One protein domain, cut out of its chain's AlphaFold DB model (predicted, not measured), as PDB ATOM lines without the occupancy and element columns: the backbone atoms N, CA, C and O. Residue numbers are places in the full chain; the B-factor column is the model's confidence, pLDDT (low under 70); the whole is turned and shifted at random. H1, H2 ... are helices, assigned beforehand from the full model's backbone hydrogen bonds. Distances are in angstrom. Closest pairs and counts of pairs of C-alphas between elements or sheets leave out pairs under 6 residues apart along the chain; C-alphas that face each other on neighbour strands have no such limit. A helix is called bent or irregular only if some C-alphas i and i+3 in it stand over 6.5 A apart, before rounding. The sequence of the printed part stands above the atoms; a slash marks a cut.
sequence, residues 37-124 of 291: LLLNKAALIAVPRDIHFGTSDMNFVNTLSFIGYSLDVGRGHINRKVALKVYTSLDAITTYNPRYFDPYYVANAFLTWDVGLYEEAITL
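What this domain is: This is residues 37 to 124 of the 291 residues of an uncharacterized protein of Hydrogenivirga caldilitoris (UniProt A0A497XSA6). Three helices, H2, H3 and H4, run up and down in a bundle, their centres making a triangle; a shorter fourth, H5, folds back along H4 and packs on H3 and H4, while the small H1 packs on H3 near Ala 92, and H3 is the one helix that meets the four others. The long H2 stretches along the longest axis, and its first part is turned aside by a kink of 28 degrees near residue 56. You will find 88 residues printed, with five named helices in the order H1, H2, H3, H4, H5 and no named strand; the class is all helix. The whole is compact, with a radius of gyration of the C-alphas of 12.5 A, yet elongated in outline, spanning 39 by 25 by 19 A.

Where its parts are: Start at Leu 37 and go on to C-alpha 41 at (6.264, -38.827, -4.351), where H1, residues 41 to 45, begins. Next comes H2, residues 49 to 73, 35.3 A from first to last C-alpha; it is irregular, with C-alphas 50 and 53 standing 7.6 A apart. Find C-alpha 80 at (25.794, -39.314, -6.831); from there H3 runs through residues 80 to 96 over 24.6 A. H4, residues 101 to 112, covers 17.2 A and is neither bent nor irregular, but only just: C-alphas 109 and 112 are 6.3 A apart. H5, residues 118 to 124, covers 10.1 A and ends at C-alpha 124 at (14.545, -42.992, 5.524).

How they stand to each other: Look first at H3, the hub, which touches the four other helices. It forms a helical hairpin with H2, opposite ways at a shallow tilt of 18 degrees; their closest C-alphas, of Ser 56 and Ile 93, are 5.1 A apart. It forms another with H4, opposite ways at a shallow tilt of 20 degrees, closest at the C-alphas of Leu 90 and Pro 103, 5.9 A. H2 and H4 are close but not clearly touching, with the C-alphas of Phe 60 and Pro 103 closest at 7.2 A. H5 forms a helical hairpin with H4, opposite ways at a shallow tilt of 12 degrees, with the C-alphas of Ala 107 and Ala 121 closest at 5.3 A. H3 touches H5 with residues 87 to 94 alone, closest at the C-alphas of Asp 91 and Leu 124, 6.5 A. H1 touches H3, closest at the C-alphas of Lys 41 and Ala 92, 4.5 A. H1 is apart from H4 and H5, and H2 is apart from H5. In H1, H3 and H5 every O i to N i+4 pair is within hydrogen-bond range; in H2 it is 19 of 21 and in H4 7 of 8.

The domain as a whole: The two C-alphas farthest apart are those of Asp 50 and Arg 75, 39.4 A. The printed part has no cut, and the link H2 to H3 is short while the other three are tight. The mean pLDDT of the printed part is 89.4, and no printed residue is under 70.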
ATOM      1  N   LEU A  37      10.806 -46.628 -15.004       74.12
ATOM      2  CA  LEU A  37       9.928 -45.670 -14.342       74.12
ATOM      3  C   LEU A  37      10.107 -45.761 -12.819       74.12
ATOM      4  O   LEU A  37       9.482 -46.588 -12.153       74.12
ATOM      5  N   LEU A  38      10.974 -44.901 -12.281       80.75
ATOM      6  CA  LEU A  38      11.103 -44.672 -10.842       80.75
ATOM      7  C   LEU A  38      10.121 -43.587 -10.415       80.75
ATOM      8  O   LEU A  38      10.318 -42.401 -10.697       80.75
ATOM      9  N   LEU A  39       9.052 -43.996  -9.742       80.75
ATOM     10  CA  LEU A  39       8.030 -43.071  -9.280       80.75
ATOM     11  C   LEU A  39       8.563 -42.265  -8.095       80.75
ATOM     12  O   LEU A  39       9.034 -42.812  -7.097       80.75
ATOM     13  N   ASN A  40       8.459 -40.943  -8.205       79.44
ATOM     14  CA  ASN A  40       8.668 -40.038  -7.084       79.44
ATOM     15  C   ASN A  40       7.370 -39.883  -6.273       79.44
ATOM     16  O   ASN A  40       6.311 -40.408  -6.628       79.44
ATOM     17  N   LYS A  41       7.434 -39.102  -5.190       80.75
ATOM     18  CA  LYS A  41       6.264 -38.827  -4.351       80.75
ATOM     19  C   LYS A  41       5.088 -38.255  -5.134       80.75
ATOM     20  O   LYS A  41       3.980 -38.738  -4.955       80.75
ATOM     21  N   ALA A  42       5.312 -37.267  -5.998       75.69
ATOM     22  CA  ALA A  42       4.233 -36.610  -6.733       75.69
ATOM     23  C   ALA A  42       3.480 -37.593  -7.645       75.69
ATOM     24  O   ALA A  42       2.253 -37.589  -7.672       75.69
ATOM     25  N   ALA A  43       4.212 -38.479  -8.324       72.69
ATOM     26  CA  ALA A  43       3.630 -39.499  -9.186       72.69
ATOM     27  C   ALA A  43       2.794 -40.516  -8.394       72.69
ATOM     28  O   ALA A  43       1.707 -40.876  -8.826       72.69
ATOM     29  N   LEU A  44       3.253 -40.925  -7.208       71.06
ATOM     30  CA  LEU A  44       2.511 -41.839  -6.335       71.06
ATOM     31  C   LEU A  44       1.299 -41.182  -5.635       71.06
ATOM     32  O   LEU A  44       0.328 -41.877  -5.357       71.06
ATOM     33  N   ILE A  45       1.294 -39.859  -5.404       74.31
ATOM     34  CA  ILE A  45       0.104 -39.129  -4.904       74.31
ATOM     35  C   ILE A  45      -1.050 -39.217  -5.909       74.31
ATOM     36  O   ILE A  45      -2.208 -39.286  -5.505       74.31
ATOM     37  N   ALA A  46      -0.744 -39.207  -7.210       75.19
ATOM     38  CA  ALA A  46      -1.750 -39.278  -8.267       75.19
ATOM     39  C   ALA A  46      -2.408 -40.666  -8.382       75.19
ATOM     40  O   ALA A  46      -3.382 -40.831  -9.116       75.19
ATOM     41  N   VAL A  47      -1.885 -41.660  -7.662       77.38
ATOM     42  CA  VAL A  47      -2.384 -43.030  -7.661       77.38
ATOM     43  C   VAL A  47      -3.485 -43.186  -6.596       77.38
ATOM     44  O   VAL A  47      -3.319 -42.690  -5.477       77.38
ATOM     45  N   PRO A  48      -4.599 -43.883  -6.890       80.38
ATOM     46  CA  PRO A  48      -5.624 -44.219  -5.901       80.38
ATOM     47  C   PRO A  48      -5.065 -44.957  -4.670       80.38
ATOM     48  O   PRO A  48      -4.197 -45.823  -4.787       80.38
ATOM     49  N   ARG A  49      -5.561 -44.617  -3.469       77.31
ATOM     50  CA  ARG A  49      -5.033 -45.144  -2.190       77.31
ATOM     51  C   ARG A  49      -5.132 -46.664  -2.052       77.31
ATOM     52  O   ARG A  49      -4.293 -47.272  -1.397       77.31
ATOM     53  N   ASP A  50      -6.146 -47.267  -2.654       81.88
ATOM     54  CA  ASP A  50      -6.412 -48.705  -2.650       81.88
ATOM     55  C   ASP A  50      -5.322 -49.526  -3.353       81.88
ATOM     56  O   ASP A  50      -5.107 -50.681  -2.992       81.88
ATOM     57  N   ILE A  51      -4.563 -48.924  -4.276       84.06
ATOM     58  CA  ILE A  51      -3.475 -49.602  -5.001       84.06
ATOM     59  C   ILE A  51      -2.073 -49.114  -4.606       84.06
ATOM     60  O   ILE A  51      -1.082 -49.486  -5.239       84.06
ATOM     61  N   HIS A  52      -1.950 -48.306  -3.545       78.88
ATOM     62  CA  HIS A  52      -0.661 -47.778  -3.069       78.88
ATOM     63  C   HIS A  52       0.340 -48.874  -2.708       78.88
ATOM     64  O   HIS A  52       1.521 -48.727  -3.018       78.88
ATOM     65  N   PHE A  53      -0.118 -49.977  -2.111       83.75
ATOM     66  CA  PHE A  53       0.747 -51.105  -1.756       83.75
ATOM     67  C   PHE A  53       1.344 -51.771  -2.999       83.75
ATOM     68  O   PHE A  53       2.561 -51.761  -3.159       83.75
ATOM     69  N   GLY A  54       0.508 -52.225  -3.939       86.00
ATOM     70  CA  GLY A  54       0.993 -52.856  -5.172       86.00
ATOM     71  C   GLY A  54       1.851 -51.917  -6.026       86.00
ATOM     72  O   GLY A  54       2.839 -52.340  -6.622       86.00
ATOM     73  N   THR A  55       1.535 -50.619  -6.032       85.81
ATOM     74  CA  THR A  55       2.349 -49.621  -6.742       85.81
ATOM     75  C   THR A  55       3.704 -49.408  -6.061       85.81
ATOM     76  O   THR A  55       4.714 -49.245  -6.743       85.81
ATOM     77  N   SER A  56       3.753 -49.438  -4.726       88.38
ATOM     78  CA  SER A  56       4.999 -49.348  -3.957       88.38
ATOM     79  C   SER A  56       5.899 -50.559  -4.198       88.38
ATOM     80  O   SER A  56       7.098 -50.381  -4.407       88.38
ATOM     81  N   ASP A  57       5.324 -51.762  -4.245       88.94
ATOM     82  CA  ASP A  57       6.058 -53.002  -4.511       88.94
ATOM     83  C   ASP A  57       6.629 -53.006  -5.937       88.94
ATOM     84  O   ASP A  57       7.817 -53.260  -6.139       88.94
ATOM     85  N   MET A  58       5.823 -52.619  -6.933       89.31
ATOM     86  CA  MET A  58       6.285 -52.485  -8.320       89.31
ATOM     87  C   MET A  58       7.383 -51.422  -8.457       89.31
ATOM     88  O   MET A  58       8.402 -51.647  -9.112       89.31
ATOM     89  N   ASN A  59       7.215 -50.266  -7.805       91.25
ATOM     90  CA  ASN A  59       8.229 -49.215  -7.813       91.25
ATOM     91  C   ASN A  59       9.528 -49.682  -7.138       91.25
ATOM     92  O   ASN A  59      10.623 -49.319  -7.572       91.25
ATOM     93  N   PHE A  60       9.436 -50.523  -6.105       94.31
ATOM     94  CA  PHE A  60      10.604 -51.115  -5.465       94.31
ATOM     95  C   PHE A  60      11.336 -52.094  -6.389       94.31
ATOM     96  O   PHE A  60      12.553 -51.979  -6.530       94.31
ATOM     97  N   VAL A  61      10.619 -52.972  -7.101       93.25
ATOM     98  CA  VAL A  61      11.216 -53.855  -8.121       93.25
ATOM     99  C   VAL A  61      11.935 -53.035  -9.195       93.25
ATOM    100  O   VAL A  61      13.114 -53.274  -9.455       93.25
ATOM    101  N   ASN A  62      11.288 -51.996  -9.734       91.19
ATOM    102  CA  ASN A  62      11.915 -51.088 -10.702       91.19
ATOM    103  C   ASN A  62      13.162 -50.401 -10.127       91.19
ATOM    104  O   ASN A  62      14.153 -50.222 -10.833       91.19
ATOM    105  N   THR A  63      13.134 -50.042  -8.840       93.44
ATOM    106  CA  THR A  63      14.279 -49.444  -8.138       93.44
ATOM    107  C   THR A  63      15.451 -50.417  -8.053       93.44
ATOM    108  O   THR A  63      16.578 -50.031  -8.356       93.44
ATOM    109  N   LEU A  64      15.203 -51.681  -7.701       93.38
ATOM    110  CA  LEU A  64      16.236 -52.716  -7.652       93.38
ATOM    111  C   LEU A  64      16.824 -53.006  -9.036       93.38
ATOM    112  O   LEU A  64      18.045 -53.081  -9.184       93.38
ATOM    113  N   SER A  65      15.981 -53.113 -10.063       90.25
ATOM    114  CA  SER A  65      16.446 -53.309 -11.437       90.25
ATOM    115  C   SER A  65      17.260 -52.113 -11.939       90.25
ATOM    116  O   SER A  65      18.314 -52.302 -12.547       90.25
ATOM    117  N   PHE A  66      16.846 -50.884 -11.611       90.25
ATOM    118  CA  PHE A  66      17.607 -49.677 -11.926       90.25
ATOM    119  C   PHE A  66      18.967 -49.639 -11.217       90.25
ATOM    120  O   PHE A  66      19.962 -49.246 -11.833       90.25
ATOM    121  N   ILE A  67      19.038 -50.063  -9.949       91.06
ATOM    122  CA  ILE A  67      20.304 -50.221  -9.218       91.06
ATOM    123  C   ILE A  67      21.215 -51.211  -9.952       91.06
ATOM    124  O   ILE A  67      22.353 -50.864 -10.268       91.06
ATOM    125  N   GLY A  68      20.713 -52.409 -10.269       88.69
ATOM    126  CA  GLY A  68      21.487 -53.446 -10.959       88.69
ATOM    127  C   GLY A  68      21.997 -52.990 -12.327       88.69
ATOM    128  O   GLY A  68      23.181 -53.128 -12.629       88.69
ATOM    129  N   TYR A  69      21.131 -52.356 -13.120       88.12
ATOM    130  CA  TYR A  69      21.507 -51.751 -14.396       88.12
ATOM    131  C   TYR A  69      22.586 -50.674 -14.230       88.12
ATOM    132  O   TYR A  69      23.570 -50.645 -14.969       88.12
ATOM    133  N   SER A  70      22.427 -49.794 -13.240       87.56
ATOM    134  CA  SER A  70      23.376 -48.707 -13.000       87.56
ATOM    135  C   SER A  70      24.747 -49.221 -12.566       87.56
ATOM    136  O   SER A  70      25.758 -48.647 -12.966       87.56
ATOM    137  N   LEU A  71      24.790 -50.309 -11.792       87.38
ATOM    138  CA  LEU A  71      26.032 -50.987 -11.424       87.38
ATOM    139  C   LEU A  71      26.711 -51.617 -12.646       87.38
ATOM    140  O   LEU A  71      27.918 -51.455 -12.809       87.38
ATOM    141  N   ASP A  72      25.961 -52.278 -13.532       85.00
ATOM    142  CA  ASP A  72      26.512 -52.860 -14.764       85.00
ATOM    143  C   ASP A  72      27.094 -51.782 -15.696       85.00
ATOM    144  O   ASP A  72      28.247 -51.863 -16.127       85.00
ATOM    145  N   VAL A  73      26.335 -50.709 -15.953       84.56
ATOM    146  CA  VAL A  73      26.790 -49.588 -16.794       84.56
ATOM    147  C   VAL A  73      27.971 -48.855 -16.168       84.56
ATOM    148  O   VAL A  73      28.926 -48.509 -16.865       84.56
ATOM    149  N   GLY A  74      27.925 -48.639 -14.855       80.50
ATOM    150  CA  GLY A  74      28.981 -47.986 -14.091       80.50
ATOM    151  C   GLY A  74      30.211 -48.858 -13.841       80.50
ATOM    152  O   GLY A  74      31.147 -48.391 -13.195       80.50
ATOM    153  N   ARG A  75      30.236 -50.117 -14.315       81.56
ATOM    154  CA  ARG A  75      31.286 -51.107 -14.006       81.56
ATOM    155  C   ARG A  75      31.569 -51.184 -12.501       81.56
ATOM    156  O   ARG A  75      32.710 -51.059 -12.058       81.56
ATOM    157  N   GLY A  76      30.502 -51.310 -11.719       80.69
ATOM    158  CA  GLY A  76      30.522 -51.357 -10.259       80.69
ATOM    159  C   GLY A  76      30.524 -49.996  -9.560       80.69
ATOM    160  O   GLY A  76      30.342 -49.963  -8.353       80.69
ATOM    161  N   HIS A  77      30.676 -48.878 -10.278       82.50
ATOM    162  CA  HIS A  77      30.708 -47.546  -9.668       82.50
ATOM    163  C   HIS A  77      29.378 -46.809  -9.833       82.50
ATOM    164  O   HIS A  77      28.874 -46.636 -10.944       82.50
ATOM    165  N   ILE A  78      28.841 -46.293  -8.727       87.75
ATOM    166  CA  ILE A  78      27.627 -45.474  -8.715       87.75
ATOM    167  C   ILE A  78      27.992 -44.012  -8.489       87.75
ATOM    168  O   ILE A  78      28.621 -43.651  -7.500       87.75
ATOM    169  N   ASN A  79      27.550 -43.138  -9.394       88.69
ATOM    170  CA  ASN A  79      27.676 -41.699  -9.180       88.69
ATOM    171  C   ASN A  79      26.528 -41.153  -8.314       88.69
ATOM    172  O   ASN A  79      25.428 -41.708  -8.249       88.69
ATOM    173  N   ARG A  80      26.760 -39.981  -7.715       91.12
ATOM    174  CA  ARG A  80      25.794 -39.314  -6.831       91.12
ATOM    175  C   ARG A  80      24.427 -39.069  -7.482       91.12
ATOM    176  O   ARG A  80      23.407 -39.191  -6.814       91.12
ATOM    177  N   LYS A  81      24.377 -38.746  -8.780       90.38
ATOM    178  CA  LYS A  81      23.114 -38.473  -9.494       90.38
ATOM    179  C   LYS A  81      22.229 -39.718  -9.564       90.38
ATOM    180  O   LYS A  81      21.022 -39.614  -9.369       90.38
ATOM    181  N   VAL A  82      22.820 -40.881  -9.830       90.12
ATOM    182  CA  VAL A  82      22.113 -42.170  -9.822       90.12
ATOM    183  C   VAL A  82      21.594 -42.479  -8.422       90.12
ATOM    184  O   VAL A  82      20.417 -42.793  -8.265       90.12
ATOM    185  N   ALA A  83      22.428 -42.313  -7.397       93.31
ATOM    186  CA  ALA A  83      22.008 -42.592  -6.029       93.31
ATOM    187  C   ALA A  83      20.893 -41.662  -5.534       93.31
ATOM    188  O   ALA A  83      19.981 -42.124  -4.859       93.31
ATOM    189  N   LEU A  84      20.886 -40.388  -5.938       94.12
ATOM    190  CA  LEU A  84      19.787 -39.470  -5.617       94.12
ATOM    191  C   LEU A  84      18.467 -39.866  -6.293       94.12
ATOM    192  O   LEU A  84      17.398 -39.673  -5.709       94.12
ATOM    193  N   LYS A  85      18.513 -40.457  -7.495       92.38
ATOM    194  CA  LYS A  85      17.315 -41.034  -8.130       92.38
ATOM    195  C   LYS A  85      16.787 -42.226  -7.334       92.38
ATOM    196  O   LYS A  85      15.590 -42.291  -7.072       92.38
ATOM    197  N   VAL A  86      17.680 -43.121  -6.906       94.19
ATOM    198  CA  VAL A  86      17.324 -44.258  -6.042       94.19
ATOM    199  C   VAL A  86      16.725 -43.762  -4.728       94.19
ATOM    200  O   VAL A  86      15.638 -44.195  -4.364       94.19
ATOM    201  N   TYR A  87      17.368 -42.797  -4.067       95.94
ATOM    202  CA  TYR A  87      16.840 -42.160  -2.862       95.94
ATOM    203  C   TYR A  87      15.435 -41.596  -3.084       95.94
ATOM    204  O   TYR A  87      14.544 -41.887  -2.297       95.94
ATOM    205  N   THR A  88      15.210 -40.849  -4.169       95.19
ATOM    206  CA  THR A  88      13.892 -40.267  -4.480       95.19
ATOM    207  C   THR A  88      12.815 -41.345  -4.618       95.19
ATOM    208  O   THR A  88      11.692 -41.161  -4.146       95.19
ATOM    209  N   SER A  89      13.159 -42.480  -5.233       94.69
ATOM    210  CA  SER A  89      12.255 -43.624  -5.365       94.69
ATOM    211  C   SER A  89      11.962 -44.280  -4.011       94.69
ATOM    212  O   SER A  89      10.802 -44.438  -3.633       94.69
ATOM    213  N   LEU A  90      13.003 -44.587  -3.226       96.75
ATOM    214  CA  LEU A  90      12.871 -45.177  -1.887       96.75
ATOM    215  C   LEU A  90      12.108 -44.258  -0.922       96.75
ATOM    216  O   LEU A  90      11.287 -44.722  -0.130       96.75
ATOM    217  N   ASP A  91      12.334 -42.948  -1.001       96.69
ATOM    218  CA  ASP A  91      11.617 -41.942  -0.223       96.69
ATOM    219  C   ASP A  91      10.128 -41.917  -0.568       96.69
ATOM    220  O   ASP A  91       9.290 -41.785   0.328       96.69
ATOM    221  N   ALA A  92       9.784 -42.092  -1.843       93.38
ATOM    222  CA  ALA A  92       8.400 -42.236  -2.256       93.38
ATOM    223  C   ALA A  92       7.798 -43.537  -1.708       93.38
ATOM    224  O   ALA A  92       6.825 -43.472  -0.961       93.38
ATOM    225  N   ILE A  93       8.423 -44.689  -1.968       94.75
ATOM    226  CA  ILE A  93       7.957 -46.015  -1.515       94.75
ATOM    227  C   ILE A  93       7.683 -46.020  -0.005       94.75
ATOM    228  O   ILE A  93       6.585 -46.348   0.436       94.75
ATOM    229  N   THR A  94       8.652 -45.574   0.793       95.56
ATOM    230  CA  THR A  94       8.554 -45.560   2.264       95.56
ATOM    231  C   THR A  94       7.588 -44.511   2.814       95.56
ATOM    232  O   THR A  94       7.283 -44.532   4.002       95.56
ATOM    233  N   THR A  95       7.120 -43.567   1.995       93.31
ATOM    234  CA  THR A  95       6.072 -42.615   2.394       93.31
ATOM    235  C   THR A  95       4.682 -43.228   2.257       93.31
ATOM    236  O   THR A  95       3.840 -42.995   3.120       93.31
ATOM    237  N   TYR A  96       4.443 -44.034   1.217       90.00
ATOM    238  CA  TYR A  96       3.137 -44.666   0.980       90.00
ATOM    239  C   TYR A  96       2.994 -46.019   1.666       90.00
ATOM    240  O   TYR A  96       1.920 -46.341   2.167       90.00
ATOM    241  N   ASN A  97       4.078 -46.789   1.739       92.69
ATOM    242  CA  ASN A  97       4.125 -48.064   2.440       92.69
ATOM    243  C   ASN A  97       5.205 -48.035   3.539       92.69
ATOM    244  O   ASN A  97       6.236 -48.701   3.429       92.69
ATOM    245  N   PRO A  98       5.005 -47.258   4.621       94.56
ATOM    246  CA  PRO A  98       6.028 -47.064   5.651       94.56
ATOM    247  C   PRO A  98       6.315 -48.311   6.499       94.56
ATOM    248  O   PRO A  98       7.276 -48.336   7.261       94.56
ATOM    249  N   ARG A  99       5.480 -49.351   6.401       95.25
ATOM    250  CA  ARG A  99       5.719 -50.643   7.060       95.25
ATOM    251  C   ARG A  99       6.525 -51.608   6.189       95.25
ATOM    252  O   ARG A  99       6.864 -52.693   6.656       95.25
ATOM    253  N   TYR A 100       6.848 -51.229   4.951       95.31
ATOM    254  CA  TYR A 100       7.657 -52.050   4.064       95.31
ATOM    255  C   TYR A 100       9.132 -51.973   4.461       95.31
ATOM    256  O   TYR A 100       9.778 -50.947   4.274       95.31
ATOM    257  N   PHE A 101       9.663 -53.057   5.030       96.81
ATOM    258  CA  PHE A 101      11.023 -53.095   5.570       96.81
ATOM    259  C   PHE A 101      12.122 -52.985   4.498       96.81
ATOM    260  O   PHE A 101      13.096 -52.256   4.692       96.81
ATOM    261  N   ASP A 102      11.981 -53.688   3.370       97.12
ATOM    262  CA  ASP A 102      13.063 -53.860   2.388       97.12
ATOM    263  C   ASP A 102      13.619 -52.540   1.820       97.12
ATOM    264  O   ASP A 102      14.843 -52.404   1.748       97.12
ATOM    265  N   PRO A 103      12.797 -51.519   1.499       97.31
ATOM    266  CA  PRO A 103      13.295 -50.202   1.108       97.31
ATOM    267  C   PRO A 103      14.245 -49.559   2.125       97.31
ATOM    268  O   PRO A 103      15.197 -48.891   1.726       97.31
ATOM    269  N   TYR A 104      14.030 -49.767   3.428       98.12
ATOM    270  CA  TYR A 104      14.914 -49.248   4.477       98.12
ATOM    271  C   TYR A 104      16.238 -50.015   4.536       98.12
ATOM    272  O   TYR A 104      17.297 -49.409   4.710       98.12
ATOM    273  N   TYR A 105      16.195 -51.336   4.344       96.81
ATOM    274  CA  TYR A 105      17.398 -52.159   4.227       96.81
ATOM    275  C   TYR A 105      18.239 -51.757   3.007       96.81
ATOM    276  O   TYR A 105      19.446 -51.542   3.130       96.81
ATOM    277  N   VAL A 106      17.594 -51.579   1.849       96.69
ATOM    278  CA  VAL A 106      18.251 -51.122   0.616       96.69
ATOM    279  C   VAL A 106      18.791 -49.706   0.774       96.69
ATOM    280  O   VAL A 106      19.917 -49.454   0.359       96.69
ATOM    281  N   ALA A 107      18.052 -48.796   1.415       96.62
ATOM    282  CA  ALA A 107      18.545 -47.452   1.713       96.62
ATOM    283  C   ALA A 107      19.844 -47.501   2.525       96.62
ATOM    284  O   ALA A 107      20.818 -46.857   2.146       96.62
ATOM    285  N   ASN A 108      19.890 -48.305   3.594       96.25
ATOM    286  CA  ASN A 108      21.111 -48.508   4.370       96.25
ATOM    287  C   ASN A 108      22.249 -49.086   3.514       96.25
ATOM    288  O   ASN A 108      23.353 -48.568   3.552       96.25
ATOM    289  N   ALA A 109      22.005 -50.148   2.744       93.31
ATOM    290  CA  ALA A 109      23.067 -50.836   2.011       93.31
ATOM    291  C   ALA A 109      23.590 -50.045   0.800       93.31
ATOM    292  O   ALA A 109      24.785 -50.057   0.526       93.31
ATOM    293  N   PHE A 110      22.713 -49.365   0.066       93.62
ATOM    294  CA  PHE A 110      23.061 -48.742  -1.210       93.62
ATOM    295  C   PHE A 110      23.524 -47.289  -1.065       93.62
ATOM    296  O   PHE A 110      24.410 -46.843  -1.791       93.62
ATOM    297  N   LEU A 111      22.932 -46.524  -0.144       95.44
ATOM    298  CA  LEU A 111      23.195 -45.085  -0.053       95.44
ATOM    299  C   LEU A 111      24.477 -44.761   0.730       95.44
ATOM    300  O   LEU A 111      25.034 -43.681   0.543       95.44
ATOM    301  N   THR A 112      24.969 -45.665   1.584       93.00
ATOM    302  CA  THR A 112      26.064 -45.349   2.515       93.00
ATOM    303  C   THR A 112      27.454 -45.633   1.948       93.00
ATOM    304  O   THR A 112      28.293 -44.740   1.965       93.00
ATOM    305  N   TRP A 113      27.717 -46.850   1.463       86.31
ATOM    306  CA  TRP A 113      29.081 -47.334   1.207       86.31
ATOM    307  C   TRP A 113      29.805 -46.545   0.114       86.31
ATOM    308  O   TRP A 113      30.733 -45.801   0.421       86.31
ATOM    309  N   ASP A 114      29.348 -46.657  -1.133       79.25
ATOM    310  CA  ASP A 114      30.086 -46.111  -2.281       79.25
ATOM    311  C   ASP A 114      29.741 -44.648  -2.588       79.25
ATOM    312  O   ASP A 114      30.470 -43.970  -3.311       79.25
ATOM    313  N   VAL A 115      28.616 -44.143  -2.063       88.56
ATOM    314  CA  VAL A 115      28.058 -42.844  -2.486       88.56
ATOM    315  C   VAL A 115      27.979 -41.805  -1.367       88.56
ATOM    316  O   VAL A 115      27.860 -40.609  -1.644       88.56
ATOM    317  N   GLY A 116      28.067 -42.232  -0.105       93.00
ATOM    318  CA  GLY A 116      28.121 -41.332   1.046       93.00
ATOM    319  C   GLY A 116      26.865 -40.482   1.272       93.00
ATOM    320  O   GLY A 116      26.955 -39.378   1.807       93.00
ATOM    321  N   LEU A 117      25.689 -40.964   0.863       96.62
ATOM    322  CA  LEU A 117      24.386 -40.338   1.123       96.62
ATOM    323  C   LEU A 117      23.855 -40.741   2.512       96.62
ATOM    324  O   LEU A 117      22.800 -41.364   2.656       96.62
ATOM    325  N   TYR A 118      24.648 -40.447   3.547       97.25
ATOM    326  CA  TYR A 118      24.389 -40.880   4.923       97.25
ATOM    327  C   TYR A 118      23.131 -40.238   5.515       97.25
ATOM    328  O   TYR A 118      22.321 -40.931   6.129       97.25
ATOM    329  N   GLU A 119      22.943 -38.935   5.311       97.19
ATOM    330  CA  GLU A 119      21.794 -38.196   5.848       97.19
ATOM    331  C   GLU A 119      20.486 -38.623   5.176       97.19
ATOM    332  O   GLU A 119      19.451 -38.773   5.831       97.19
ATOM    333  N   GLU A 120      20.531 -38.896   3.872       98.00
ATOM    334  CA  GLU A 120      19.417 -39.443   3.111       98.00
ATOM    335  C   GLU A 120      19.021 -40.834   3.633       98.00
ATOM    336  O   GLU A 120      17.840 -41.082   3.893       98.00
ATOM    337  N   ALA A 121      19.998 -41.719   3.866       98.19
ATOM    338  CA  ALA A 121      19.760 -43.036   4.453       98.19
ATOM    339  C   ALA A 121      19.162 -42.934   5.868       98.19
ATOM    340  O   ALA A 121      18.145 -43.568   6.155       98.19
ATOM    341  N   ILE A 122      19.743 -42.095   6.736       98.50
ATOM    342  CA  ILE A 122      19.252 -41.856   8.102       98.50
ATOM    343  C   ILE A 122      17.823 -41.306   8.079       98.50
ATOM    344  O   ILE A 122      16.999 -41.722   8.892       98.50
ATOM    345  N   THR A 123      17.503 -40.405   7.147       98.25
ATOM    346  CA  THR A 123      16.154 -39.838   6.998       98.25
ATOM    347  C   THR A 123      15.121 -40.928   6.719       98.25
ATOM    348  O   THR A 123      14.069 -40.958   7.365       98.25
ATOM    349  N   LEU A 124      15.423 -41.856   5.806       98.38
ATOM    350  CA  LEU A 124      14.545 -42.992   5.524       98.38
ATOM    351  C   LEU A 124      14.452 -43.925   6.735       98.38
ATOM    352  O   LEU A 124      13.353 -44.232   7.187       98.38
TER     353      LEU A 124